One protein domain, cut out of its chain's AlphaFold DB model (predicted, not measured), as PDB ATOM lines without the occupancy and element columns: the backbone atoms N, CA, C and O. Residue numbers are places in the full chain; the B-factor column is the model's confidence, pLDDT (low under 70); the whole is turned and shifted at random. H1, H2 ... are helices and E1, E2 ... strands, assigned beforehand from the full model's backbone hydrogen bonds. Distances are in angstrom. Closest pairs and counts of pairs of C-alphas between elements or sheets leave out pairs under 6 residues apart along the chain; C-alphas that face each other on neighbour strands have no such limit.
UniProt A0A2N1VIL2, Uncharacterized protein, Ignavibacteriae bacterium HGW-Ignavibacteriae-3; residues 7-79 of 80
ATOM      1  N   LYS A   7     -21.785   4.791  34.298       93.62
ATOM      2  CA  LYS A   7     -20.401   5.035  33.886       93.62
ATOM      3  C   LYS A   7     -19.428   4.606  34.980       93.62
ATOM      4  O   LYS A   7     -19.803   4.547  36.150       93.62
ATOM      5  N   ILE A   8     -18.195   4.307  34.580       94.12
ATOM      6  CA  ILE A   8     -17.080   4.120  35.510       94.12
ATOM      7  C   ILE A   8     -16.552   5.503  35.885       94.12
ATOM      8  O   ILE A   8     -16.497   6.392  35.034       94.12
ATOM      9  N   ASP A   9     -16.198   5.673  37.151       92.25
ATOM     10  CA  ASP A   9     -15.546   6.870  37.675       92.25
ATOM     11  C   ASP A   9     -14.279   6.478  38.447       92.25
ATOM     12  O   ASP A   9     -14.077   5.310  38.785       92.25
ATOM     13  N   GLU A  10     -13.416   7.451  38.712       92.00
ATOM     14  CA  GLU A  10     -12.203   7.234  39.498       92.00
ATOM     15  C   GLU A  10     -12.529   7.131  40.997       92.00
ATOM     16  O   GLU A  10     -13.343   7.893  41.535       92.00
ATOM     17  N   LEU A  11     -11.878   6.185  41.678       91.81
ATOM     18  CA  LEU A  11     -11.909   6.087  43.133       91.81
ATOM     19  C   LEU A  11     -11.038   7.179  43.748       91.81
ATOM     20  O   LEU A  11      -9.834   7.238  43.512       91.81
ATOM     21  N   LYS A  12     -11.649   8.033  44.566       91.12
ATOM     22  CA  LYS A  12     -10.946   9.051  45.350       91.12
ATOM     23  C   LYS A  12     -10.624   8.502  46.737       91.12
ATOM     24  O   LYS A  12     -11.296   7.593  47.213       91.12
ATOM     25  N   LEU A  13      -9.685   9.135  47.439       86.88
ATOM     26  CA  LEU A  13      -9.370   8.785  48.834       86.88
ATOM     27  C   LEU A  13     -10.616   8.797  49.737       86.88
ATOM     28  O   LEU A  13     -10.787   7.912  50.563       86.88
ATOM     29  N   SER A  14     -11.540   9.742  49.527       85.94
ATOM     30  CA  SER A  14     -12.809   9.788  50.269       85.94
ATOM     31  C   SER A  14     -13.733   8.593  50.004       85.94
ATOM     32  O   SER A  14     -14.607   8.305  50.816       85.94
ATOM     33  N   ASP A  15     -13.592   7.934  48.850       91.88
ATOM     34  CA  ASP A  15     -14.341   6.719  48.534       91.88
ATOM     35  C   ASP A  15     -13.724   5.507  49.257       91.88
ATOM     36  O   ASP A  15     -14.462   4.616  49.671       91.88
ATOM     37  N   GLU A  16     -12.400   5.488  49.466       93.06
ATOM     38  CA  GLU A  16     -11.671   4.389  50.121       93.06
ATOM     39  C   GLU A  16     -12.172   4.140  51.549       93.06
ATOM     40  O   GLU A  16     -12.487   3.001  51.892       93.06
ATOM     41  N   ASP A  17     -12.355   5.202  52.343       92.12
ATOM     42  CA  ASP A  17     -12.901   5.107  53.706       92.12
ATOM     43  C   ASP A  17     -14.280   4.430  53.724       92.12
ATOM     44  O   ASP A  17     -14.596   3.607  54.591       92.12
ATOM     45  N   LEU A  18     -15.120   4.770  52.742       92.81
ATOM     46  CA  LEU A  18     -16.460   4.212  52.612       92.81
ATOM     47  C   LEU A  18     -16.400   2.737  52.199       92.81
ATOM     48  O   LEU A  18     -17.106   1.900  52.765       92.81
ATOM     49  N   ILE A  19     -15.543   2.421  51.225       95.44
ATOM     50  CA  ILE A  19     -15.372   1.065  50.701       95.44
ATOM     51  C   ILE A  19     -14.759   0.163  51.756       95.44
ATOM     52  O   ILE A  19     -15.172  -0.980  51.814       95.44
ATOM     53  N   PHE A  20     -13.865   0.642  52.621       96.19
ATOM     54  CA  PHE A  20     -13.338  -0.148  53.734       96.19
ATOM     55  C   PHE A  20     -14.408  -0.414  54.801       96.19
ATOM     56  O   PHE A  20     -14.558  -1.530  55.304       96.19
ATOM     57  N   LYS A  21     -15.220   0.601  55.121       96.50
ATOM     58  CA  LYS A  21     -16.278   0.497  56.134       96.50
ATOM     59  C   LYS A  21     -17.329  -0.568  55.800       96.50
ATOM     60  O   LYS A  21     -17.859  -1.206  56.712       96.50
ATOM     61  N   TYR A  22     -17.670  -0.764  54.525       96.44
ATOM     62  CA  TYR A  22     -18.726  -1.710  54.147       96.44
ATOM     63  C   TYR A  22     -18.364  -3.187  54.397       96.44
ATOM     64  O   TYR A  22     -19.157  -3.848  55.068       96.44
ATOM     65  N   PRO A  23     -17.211  -3.723  53.951       97.44
ATOM     66  CA  PRO A  23     -16.732  -5.048  54.317       97.44
ATOM     67  C   PRO A  23     -16.559  -5.223  55.823       97.44
ATOM     68  O   PRO A  23     -16.961  -6.269  56.315       97.44
ATOM     69  N   VAL A  24     -16.069  -4.217  56.568       98.12
ATOM     70  CA  VAL A  24     -15.985  -4.294  58.046       98.12
ATOM     71  C   VAL A  24     -17.361  -4.557  58.652       98.12
ATOM     72  O   VAL A  24     -17.553  -5.520  59.394       98.12
ATOM     73  N   ASN A  25     -18.351  -3.735  58.295       98.31
ATOM     74  CA  ASN A  25     -19.717  -3.911  58.786       98.31
ATOM     75  C   ASN A  25     -20.318  -5.240  58.317       98.31
ATOM     76  O   ASN A  25     -21.025  -5.911  59.067       98.31
ATOM     77  N   HIS A  26     -20.047  -5.630  57.074       98.25
ATOM     78  CA  HIS A  26     -20.548  -6.873  56.514       98.25
ATOM     79  C   HIS A  26     -19.964  -8.092  57.239       98.25
ATOM     80  O   HIS A  26     -20.733  -8.962  57.641       98.25
ATOM     81  N   GLN A  27     -18.650  -8.136  57.479       98.31
ATOM     82  CA  GLN A  27     -17.994  -9.171  58.281       98.31
ATOM     83  C   GLN A  27     -18.598  -9.211  59.686       98.31
ATOM     84  O   GLN A  27     -19.023 -10.273  60.128       98.31
ATOM     85  N   PHE A  28     -18.716  -8.062  60.356       98.19
ATOM     86  CA  PHE A  28     -19.264  -7.984  61.711       98.19
ATOM     87  C   PHE A  28     -20.692  -8.542  61.811       98.19
ATOM     88  O   PHE A  28     -21.004  -9.291  62.734       98.19
ATOM     89  N   HIS A  29     -21.564  -8.209  60.855       98.44
ATOM     90  CA  HIS A  29     -22.967  -8.625  60.896       98.44
ATOM     91  C   HIS A  29     -23.235 -10.025  60.334       98.44
ATOM     92  O   HIS A  29     -24.296 -10.580  60.612       98.44
ATOM     93  N   THR A  30     -22.332 -10.587  59.526       98.44
ATOM     94  CA  THR A  30     -22.599 -11.843  58.795       98.44
ATOM     95  C   THR A  30     -21.557 -12.937  58.999       98.44
ATOM     96  O   THR A  30     -21.804 -14.073  58.609       98.44
ATOM     97  N   GLY A  31     -20.396 -12.622  59.579       97.81
ATOM     98  CA  GLY A  31     -19.260 -13.541  59.644       97.81
ATOM     99  C   GLY A  31     -18.678 -13.889  58.268       97.81
ATOM    100  O   GLY A  31     -18.113 -14.964  58.101       97.81
ATOM    101  N   SER A  32     -18.862 -13.027  57.261       98.38
ATOM    102  CA  SER A  32     -18.402 -13.281  55.890       98.38
ATOM    103  C   SER A  32     -16.881 -13.446  55.823       98.38
ATOM    104  O   SER A  32     -16.133 -12.481  55.975       98.38
ATOM    105  N   THR A  33     -16.432 -14.664  55.515       98.25
ATOM    106  CA  THR A  33     -15.012 -15.003  55.317       98.25
ATOM    107  C   THR A  33     -14.418 -14.341  54.073       98.25
ATOM    108  O   THR A  33     -13.225 -14.068  54.010       98.25
ATOM    109  N   ILE A  34     -15.254 -14.027  53.078       97.94
ATOM    110  CA  ILE A  34     -14.835 -13.249  51.906       97.94
ATOM    111  C   ILE A  34     -14.527 -11.810  52.324       97.94
ATOM    112  O   ILE A  34     -13.518 -11.255  51.903       97.94
ATOM    113  N   ALA A  35     -15.379 -11.206  53.159       97.75
ATOM    114  CA  ALA A  35     -15.134  -9.858  53.666       97.75
ATOM    115  C   ALA A  35     -13.873  -9.809  54.535       97.75
ATOM    116  O   ALA A  35     -13.068  -8.899  54.371       97.75
ATOM    117  N   GLU A  36     -13.674 -10.811  55.392       98.31
ATOM    118  CA  GLU A  36     -12.448 -10.984  56.174       98.31
ATOM    119  C   GLU A  36     -11.205 -11.055  55.275       98.31
ATOM    120  O   GLU A  36     -10.298 -10.244  55.430       98.31
ATOM    121  N   SER A  37     -11.208 -11.914  54.250       98.25
ATOM    122  CA  SER A  37     -10.089 -12.022  53.303       98.25
ATOM    123  C   SER A  37      -9.814 -10.716  52.543       98.25
ATOM    124  O   SER A  37      -8.654 -10.382  52.291       98.25
ATOM    125  N   ILE A  38     -10.860  -9.954  52.198       98.25
ATOM    126  CA  ILE A  38     -10.708  -8.634  51.571       98.25
ATOM    127  C   ILE A  38     -10.014  -7.651  52.519       98.25
ATOM    128  O   ILE A  38      -9.145  -6.893  52.090       98.25
ATOM    129  N   LEU A  39     -10.396  -7.660  53.798       97.62
ATOM    130  CA  LEU A  39      -9.855  -6.764  54.820       97.62
ATOM    131  C   LEU A  39      -8.410  -7.114  55.191       97.62
ATOM    132  O   LEU A  39      -7.589  -6.214  55.342       97.62
ATOM    133  N   GLU A  40      -8.078  -8.403  55.284       98.12
ATOM    134  CA  GLU A  40      -6.717  -8.872  55.573       98.12
ATOM    135  C   GLU A  40      -5.715  -8.503  54.469       98.12
ATOM    136  O   GLU A  40      -4.541  -8.267  54.752       98.12
ATOM    137  N   ASN A  41      -6.172  -8.406  53.215       97.62
ATOM    138  CA  ASN A  41      -5.346  -8.068  52.053       97.62
ATOM    139  C   ASN A  41      -5.703  -6.698  51.441       97.62
ATOM    140  O   ASN A  41      -5.608  -6.501  50.225       97.62
ATOM    141  N   TRP A  42      -6.126  -5.746  52.279       96.19
ATOM    142  CA  TRP A  42      -6.750  -4.498  51.830       96.19
ATOM    143  C   TRP A  42      -5.958  -3.734  50.762       96.19
ATOM    144  O   TRP A  42      -6.524  -3.348  49.741       96.19
ATOM    145  N   GLU A  43      -4.646  -3.562  50.943       95.50
ATOM    146  CA  GLU A  43      -3.807  -2.785  50.019       95.50
ATOM    147  C   GLU A  43      -3.815  -3.324  48.583       95.50
ATOM    148  O   GLU A  43      -3.736  -2.552  47.627       95.50
ATOM    149  N   ASN A  44      -3.960  -4.638  48.416       96.62
ATOM    150  CA  ASN A  44      -4.079  -5.260  47.104       96.62
ATOM    151  C   ASN A  44      -5.536  -5.276  46.621       96.62
ATOM    152  O   ASN A  44      -5.812  -4.986  45.456       96.62
ATOM    153  N   GLU A  45      -6.482  -5.602  47.503       96.06
ATOM    154  CA  GLU A  45      -7.894  -5.752  47.138       96.06
ATOM    155  C   GLU A  45      -8.564  -4.422  46.790       96.06
ATOM    156  O   GLU A  45      -9.384  -4.380  45.871       96.06
ATOM    157  N   LYS A  46      -8.169  -3.313  47.428       94.00
ATOM    158  CA  LYS A  46      -8.729  -1.982  47.148       94.00
ATOM    159  C   LYS A  46      -8.578  -1.565  45.685       94.00
ATOM    160  O   LYS A  46      -9.457  -0.907  45.135       94.00
ATOM    161  N   THR A  47      -7.518  -2.028  45.022       93.81
ATOM    162  CA  THR A  47      -7.242  -1.741  43.603       93.81
ATOM    163  C   THR A  47      -8.202  -2.441  42.636       93.81
ATOM    164  O   THR A  47      -8.281  -2.067  41.467       93.81
ATOM    165  N   LYS A  48      -8.946  -3.449  43.108       94.62
ATOM    166  CA  LYS A  48      -9.878  -4.241  42.292       94.62
ATOM    167  C   LYS A  48     -11.301  -3.688  42.310       94.62
ATOM    168  O   LYS A  48     -12.146  -4.155  41.544       94.62
ATOM    169  N   PHE A  49     -11.588  -2.713  43.172       95.19
ATOM    170  CA  PHE A  49     -12.890  -2.062  43.204       95.19
ATOM    171  C   PHE A  49     -13.051  -1.117  42.014       95.19
ATOM    172  O   PHE A  49     -12.134  -0.401  41.622       95.19
ATOM    173  N   VAL A  50     -14.259  -1.096  41.453       94.06
ATOM    174  CA  VAL A  50     -14.631  -0.198  40.359       94.06
ATOM    175  C   VAL A  50     -15.781   0.670  40.831       94.06
ATOM    176  O   VAL A  50     -16.852   0.168  41.179       94.06
ATOM    177  N   LYS A  51     -15.573   1.985  40.823       94.44
ATOM    178  CA  LYS A  51     -16.631   2.940  41.126       94.44
ATOM    179  C   LYS A  51     -17.561   3.064  39.930       94.44
ATOM    180  O   LYS A  51     -17.135   3.389  38.823       94.44
ATOM    181  N   ILE A  52     -18.841   2.815  40.169       93.62
ATOM    182  CA  ILE A  52     -19.892   2.922  39.162       93.62
ATOM    183  C   ILE A  52     -20.848   4.024  39.594       93.62
ATOM    184  O   ILE A  52     -21.374   3.996  40.705       93.62
ATOM    185  N   LEU A  53     -21.093   4.980  38.700       91.81
ATOM    186  CA  LEU A  53     -22.037   6.069  38.920       91.81
ATOM    187  C   LEU A  53     -23.191   6.000  37.913       91.81
ATOM    188  O   LEU A  53     -22.950   5.753  36.727       91.81
ATOM    189  N   PRO A  54     -24.440   6.267  38.331       92.50
ATOM    190  CA  PRO A  54     -25.539   6.502  37.401       92.50
ATOM    191  C   PRO A  54     -25.248   7.724  36.530       92.50
ATOM    192  O   PRO A  54     -24.843   8.756  37.050       92.50
ATOM    193  N   ARG A  55     -25.518   7.673  35.225       89.88
ATOM    194  CA  ARG A  55     -25.386   8.847  34.340       89.88
ATOM    195  C   ARG A  55     -26.311   9.993  34.744       89.88
ATOM    196  O   ARG A  55     -25.950  11.152  34.589       89.88
ATOM    197  N   ALA A  56     -27.455   9.673  35.350       88.62
ATOM    198  CA  ALA A  56     -28.371  10.661  35.916       88.62
ATOM    199  C   ALA A  56     -27.718  11.558  36.988       88.62
ATOM    200  O   ALA A  56     -28.211  12.651  37.232       88.62
ATOM    201  N   ILE A  57     -26.587  11.155  37.590       85.31
ATOM    202  CA  ILE A  57     -25.823  11.998  38.525       85.31
ATOM    203  C   ILE A  57     -25.446  13.353  37.902       85.31
ATOM    204  O   ILE A  57     -25.349  14.347  38.607       85.31
ATOM    205  N   GLU A  58     -25.265  13.406  36.577       81.81
ATOM    206  CA  GLU A  58     -24.886  14.619  35.841       81.81
ATOM    207  C   GLU A  58     -26.041  15.618  35.709       81.81
ATOM    208  O   GLU A  58     -25.810  16.811  35.537       81.81
ATOM    209  N   THR A  59     -27.287  15.146  35.801       85.25
ATOM    210  CA  THR A  59     -28.489  15.984  35.695       85.25
ATOM    211  C   THR A  59     -29.081  16.336  37.058       85.25
ATOM    212  O   THR A  59     -29.947  17.208  37.154       85.25
ATOM    213  N   VAL A  60     -28.609  15.690  38.128       83.56
ATOM    214  CA  VAL A  60     -29.071  15.911  39.498       83.56
ATOM    215  C   VAL A  60     -28.286  17.052  40.148       83.56
ATOM    216  O   VAL A  60     -27.069  16.997  40.307       83.56
ATOM    217  N   ASN A  61     -29.000  18.082  40.606       84.62
ATOM    218  CA  ASN A  61     -28.409  19.166  41.385       84.62
ATOM    219  C   ASN A  61     -28.398  18.810  42.883       84.62
ATOM    220  O   ASN A  61     -29.336  19.121  43.620       84.62
ATOM    221  N   TYR A  62     -27.322  18.160  43.332       81.94
ATOM    222  CA  TYR A  62     -27.143  17.761  44.734       81.94
ATOM    223  C   TYR A  62     -27.132  18.937  45.709       81.94
ATOM    224  O   TYR A  62     -27.643  18.797  46.816       81.94
ATOM    225  N   GLY A  63     -26.596  20.092  45.301       83.00
ATOM    226  CA  GLY A  63     -26.596  21.300  46.129       83.00
ATOM    227  C   GLY A  63     -28.020  21.752  46.437       83.00
ATOM    228  O   GLY A  63     -28.381  21.917  47.599       83.00
ATOM    229  N   LYS A  64     -28.867  21.824  45.405       87.81
ATOM    230  CA  LYS A  64     -30.286  22.160  45.555       87.81
ATOM    231  C   LYS A  64     -31.015  21.167  46.465       87.81
ATOM    232  O   LYS A  64     -31.722  21.591  47.374       87.81
ATOM    233  N   ILE A  65     -30.818  19.863  46.258       87.00
ATOM    234  CA  ILE A  65     -31.449  18.826  47.092       87.00
ATOM    235  C   ILE A  65     -31.000  18.962  48.550       87.00
ATOM    236  O   ILE A  65     -31.823  18.897  49.464       87.00
ATOM    237  N   TYR A  66     -29.706  19.175  48.782       84.00
ATOM    238  CA  TYR A  66     -29.166  19.345  50.125       84.00
ATOM    239  C   TYR A  66     -29.744  20.584  50.820       84.00
ATOM    240  O   TYR A  66     -30.164  20.498  51.976       84.00
ATOM    241  N   GLU A  67     -29.815  21.717  50.120       90.38
ATOM    242  CA  GLU A  67     -30.409  22.949  50.639       90.38
ATOM    243  C   GLU A  67     -31.893  22.784  50.974       90.38
ATOM    244  O   GLU A  67     -32.336  23.235  52.030       90.38
ATOM    245  N   GLU A  68     -32.666  22.124  50.109       91.31
ATOM    246  CA  GLU A  68     -34.082  21.831  50.353       91.31
ATOM    247  C   GLU A  68     -34.260  20.947  51.593       91.31
ATOM    248  O   GLU A  68     -35.058  21.266  52.476       91.31
ATOM    249  N   GLN A  69     -33.465  19.883  51.724       89.69
ATOM    250  CA  GLN A  69     -33.497  19.022  52.906       89.69
ATOM    251  C   GLN A  69     -33.074  19.762  54.179       89.69
ATOM    252  O   GLN A  69     -33.658  19.552  55.240       89.69
ATOM    253  N   PHE A  70     -32.064  20.629  54.097       89.44
ATOM    254  CA  PHE A  70     -31.623  21.437  55.228       89.44
ATOM    255  C   PHE A  70     -32.706  22.426  55.670       89.44
ATOM    256  O   PHE A  70     -33.014  22.492  56.858       89.44
ATOM    257  N   LYS A  71     -33.340  23.129  54.723       90.12
ATOM    258  CA  LYS A  71     -34.488  24.007  54.998       90.12
ATOM    259  C   LYS A  71     -35.630  23.243  55.660       90.12
ATOM    260  O   LYS A  71     -36.156  23.716  56.660       90.12
ATOM    261  N   ASN A  72     -35.966  22.055  55.159       88.44
ATOM    262  CA  ASN A  72     -37.013  21.221  55.750       88.44
ATOM    263  C   ASN A  72     -36.688  20.835  57.200       88.44
ATOM    264  O   ASN A  72     -37.539  21.004  58.067       88.44
ATOM    265  N   ARG A  73     -35.445  20.422  57.488       90.06
ATOM    266  CA  ARG A  73     -35.007  20.122  58.863       90.06
ATOM    267  C   ARG A  73     -35.085  21.343  59.780       90.06
ATOM    268  O   ARG A  73     -35.543  21.220  60.907       90.06
ATOM    269  N   LEU A  74     -34.671  22.522  59.311       87.12
ATOM    270  CA  LEU A  74     -34.807  23.750  60.100       87.12
ATOM    271  C   LEU A  74     -36.279  24.074  60.380       87.12
ATOM    272  O   LEU A  74     -36.630  24.381  61.512       87.12
ATOM    273  N   LEU A  75     -37.151  23.969  59.377       83.38
ATOM    274  CA  LEU A  75     -38.586  24.210  59.551       83.38
ATOM    275  C   LEU A  75     -39.235  23.224  60.530       83.38
ATOM    276  O   LEU A  75     -40.136  23.620  61.261       83.38
ATOM    277  N   GLU A  76     -38.794  21.966  60.577       84.69
ATOM    278  CA  GLU A  76     -39.244  21.001  61.590       84.69
ATOM    279  C   GLU A  76     -38.792  21.384  63.004       84.69
ATOM    280  O   GLU A  76     -39.565  21.239  63.944       84.69
ATOM    281  N   VAL A  77     -37.581  21.925  63.154       78.62
ATOM    282  CA  VAL A  77     -37.037  22.362  64.450       78.62
ATOM    283  C   VAL A  77     -37.699  23.651  64.956       78.62
ATOM    284  O   VAL A  77     -37.887  23.806  66.158       78.62
ATOM    285  N   PHE A  78     -38.065  24.573  64.061       74.06
ATOM    286  CA  PHE A  78     -38.675  25.864  64.417       74.06
ATOM    287  C   PHE A  78     -40.211  25.862  64.416       74.06
ATOM    288  O   PHE A  78     -40.818  26.898  64.679       74.06
ATOM    289  N   LYS A  79     -40.859  24.720  64.153       58.25
ATOM    290  CA  LYS A  79     -42.273  24.507  64.485       58.25
ATOM    291  C   LYS A  79     -42.402  24.261  65.997       58.25
ATOM    292  O   LYS A  79     -42.573  23.122  66.425       58.25
TER     293      LYS A  79
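Overview. This is residues 7 to 79 of the 80 residues of an uncharacterized protein of Ignavibacteriae bacterium HGW-Ignavibacteriae-3 (UniProt A0A2N1VIL2). The model is an open U with a small, loose head at one side and a lone helical arm at the other: in the head H1 and H2 fold back on each other as a hairpin with H3 close by, a short ribbon of E1 and E2 followed by the single turn H4 makes the floor, and residues 58 to 79, of which 62 to 77 belong to H5, stick out as the arm. The printed part has 73 residues, with five named helices and two named strands in the order E1, H1, H2, H3, E2, H4, H5. The two-strand sheet E1 - E2 is antiparallel, and the class is mostly helix. The whole is extended, with a radius of gyration of the C-alphas of 17.6 A and spans of 49 by 30 by 18 A.

Arrangement. E1, residues 7 to 9, and E2, residues 51 to 54, are antiparallel neighbours at 137 degrees, with N 7 and O 53 at 2.9 A and N 9 and O 51 at 3.0 A, within hydrogen-bond range. H1, residues 13 to 30, and H2, residues 33 to 40, form a helical hairpin at a steep tilt of 39 degrees, opposite ways. H1 touches H2 with residues 20 to 27 alone; the closest C-alphas, of Pro 23 and Ala 35, are 5.1 A apart. H3, residues 42 to 48, is close to H2 but not clearly touching it, the closest C-alphas being those of Ile 38 and Glu 45 at 6.0 A; the steep tilt is 68 degrees, only just short of about perpendicular. H3 is also close to H1 but not clearly touching it, about perpendicular at 73 degrees, with the closest C-alphas, of Glu 16 and Lys 46, 7.6 A apart. The closest C-alphas of E1 and H4, residues 55 to 58, are those of Lys 7 and Arg 55, 6.3 A apart. H5, residues 62 to 77, is apart from H4 and from H1. Every O i to N i+4 pair is within hydrogen-bond range in H2 and H5; in H1 it is 11 of 14, in H3 1 of 3 beside 3 of 4 O i to N i+3 pairs, and H4 is too short for such a pair.

Along the chain. E1 begins at C-alpha 7, (-20.401, 5.035, 33.886). H1 measures 26.5 A from first to last C-alpha, H2 10.3 A, H3 10.0 A and E2 10.3 A. H5 measures 22.5 A, ending at C-alpha 77, (-37.037, 22.362, 64.450).

Size, cuts and confidence. The C-alphas of Asn 44 and Lys 79, the two farthest apart, are 51.4 A apart. The printed part has no cut, and the six links are tight. The mean pLDDT of the printed part is 91.7, and residue 79 is under 70.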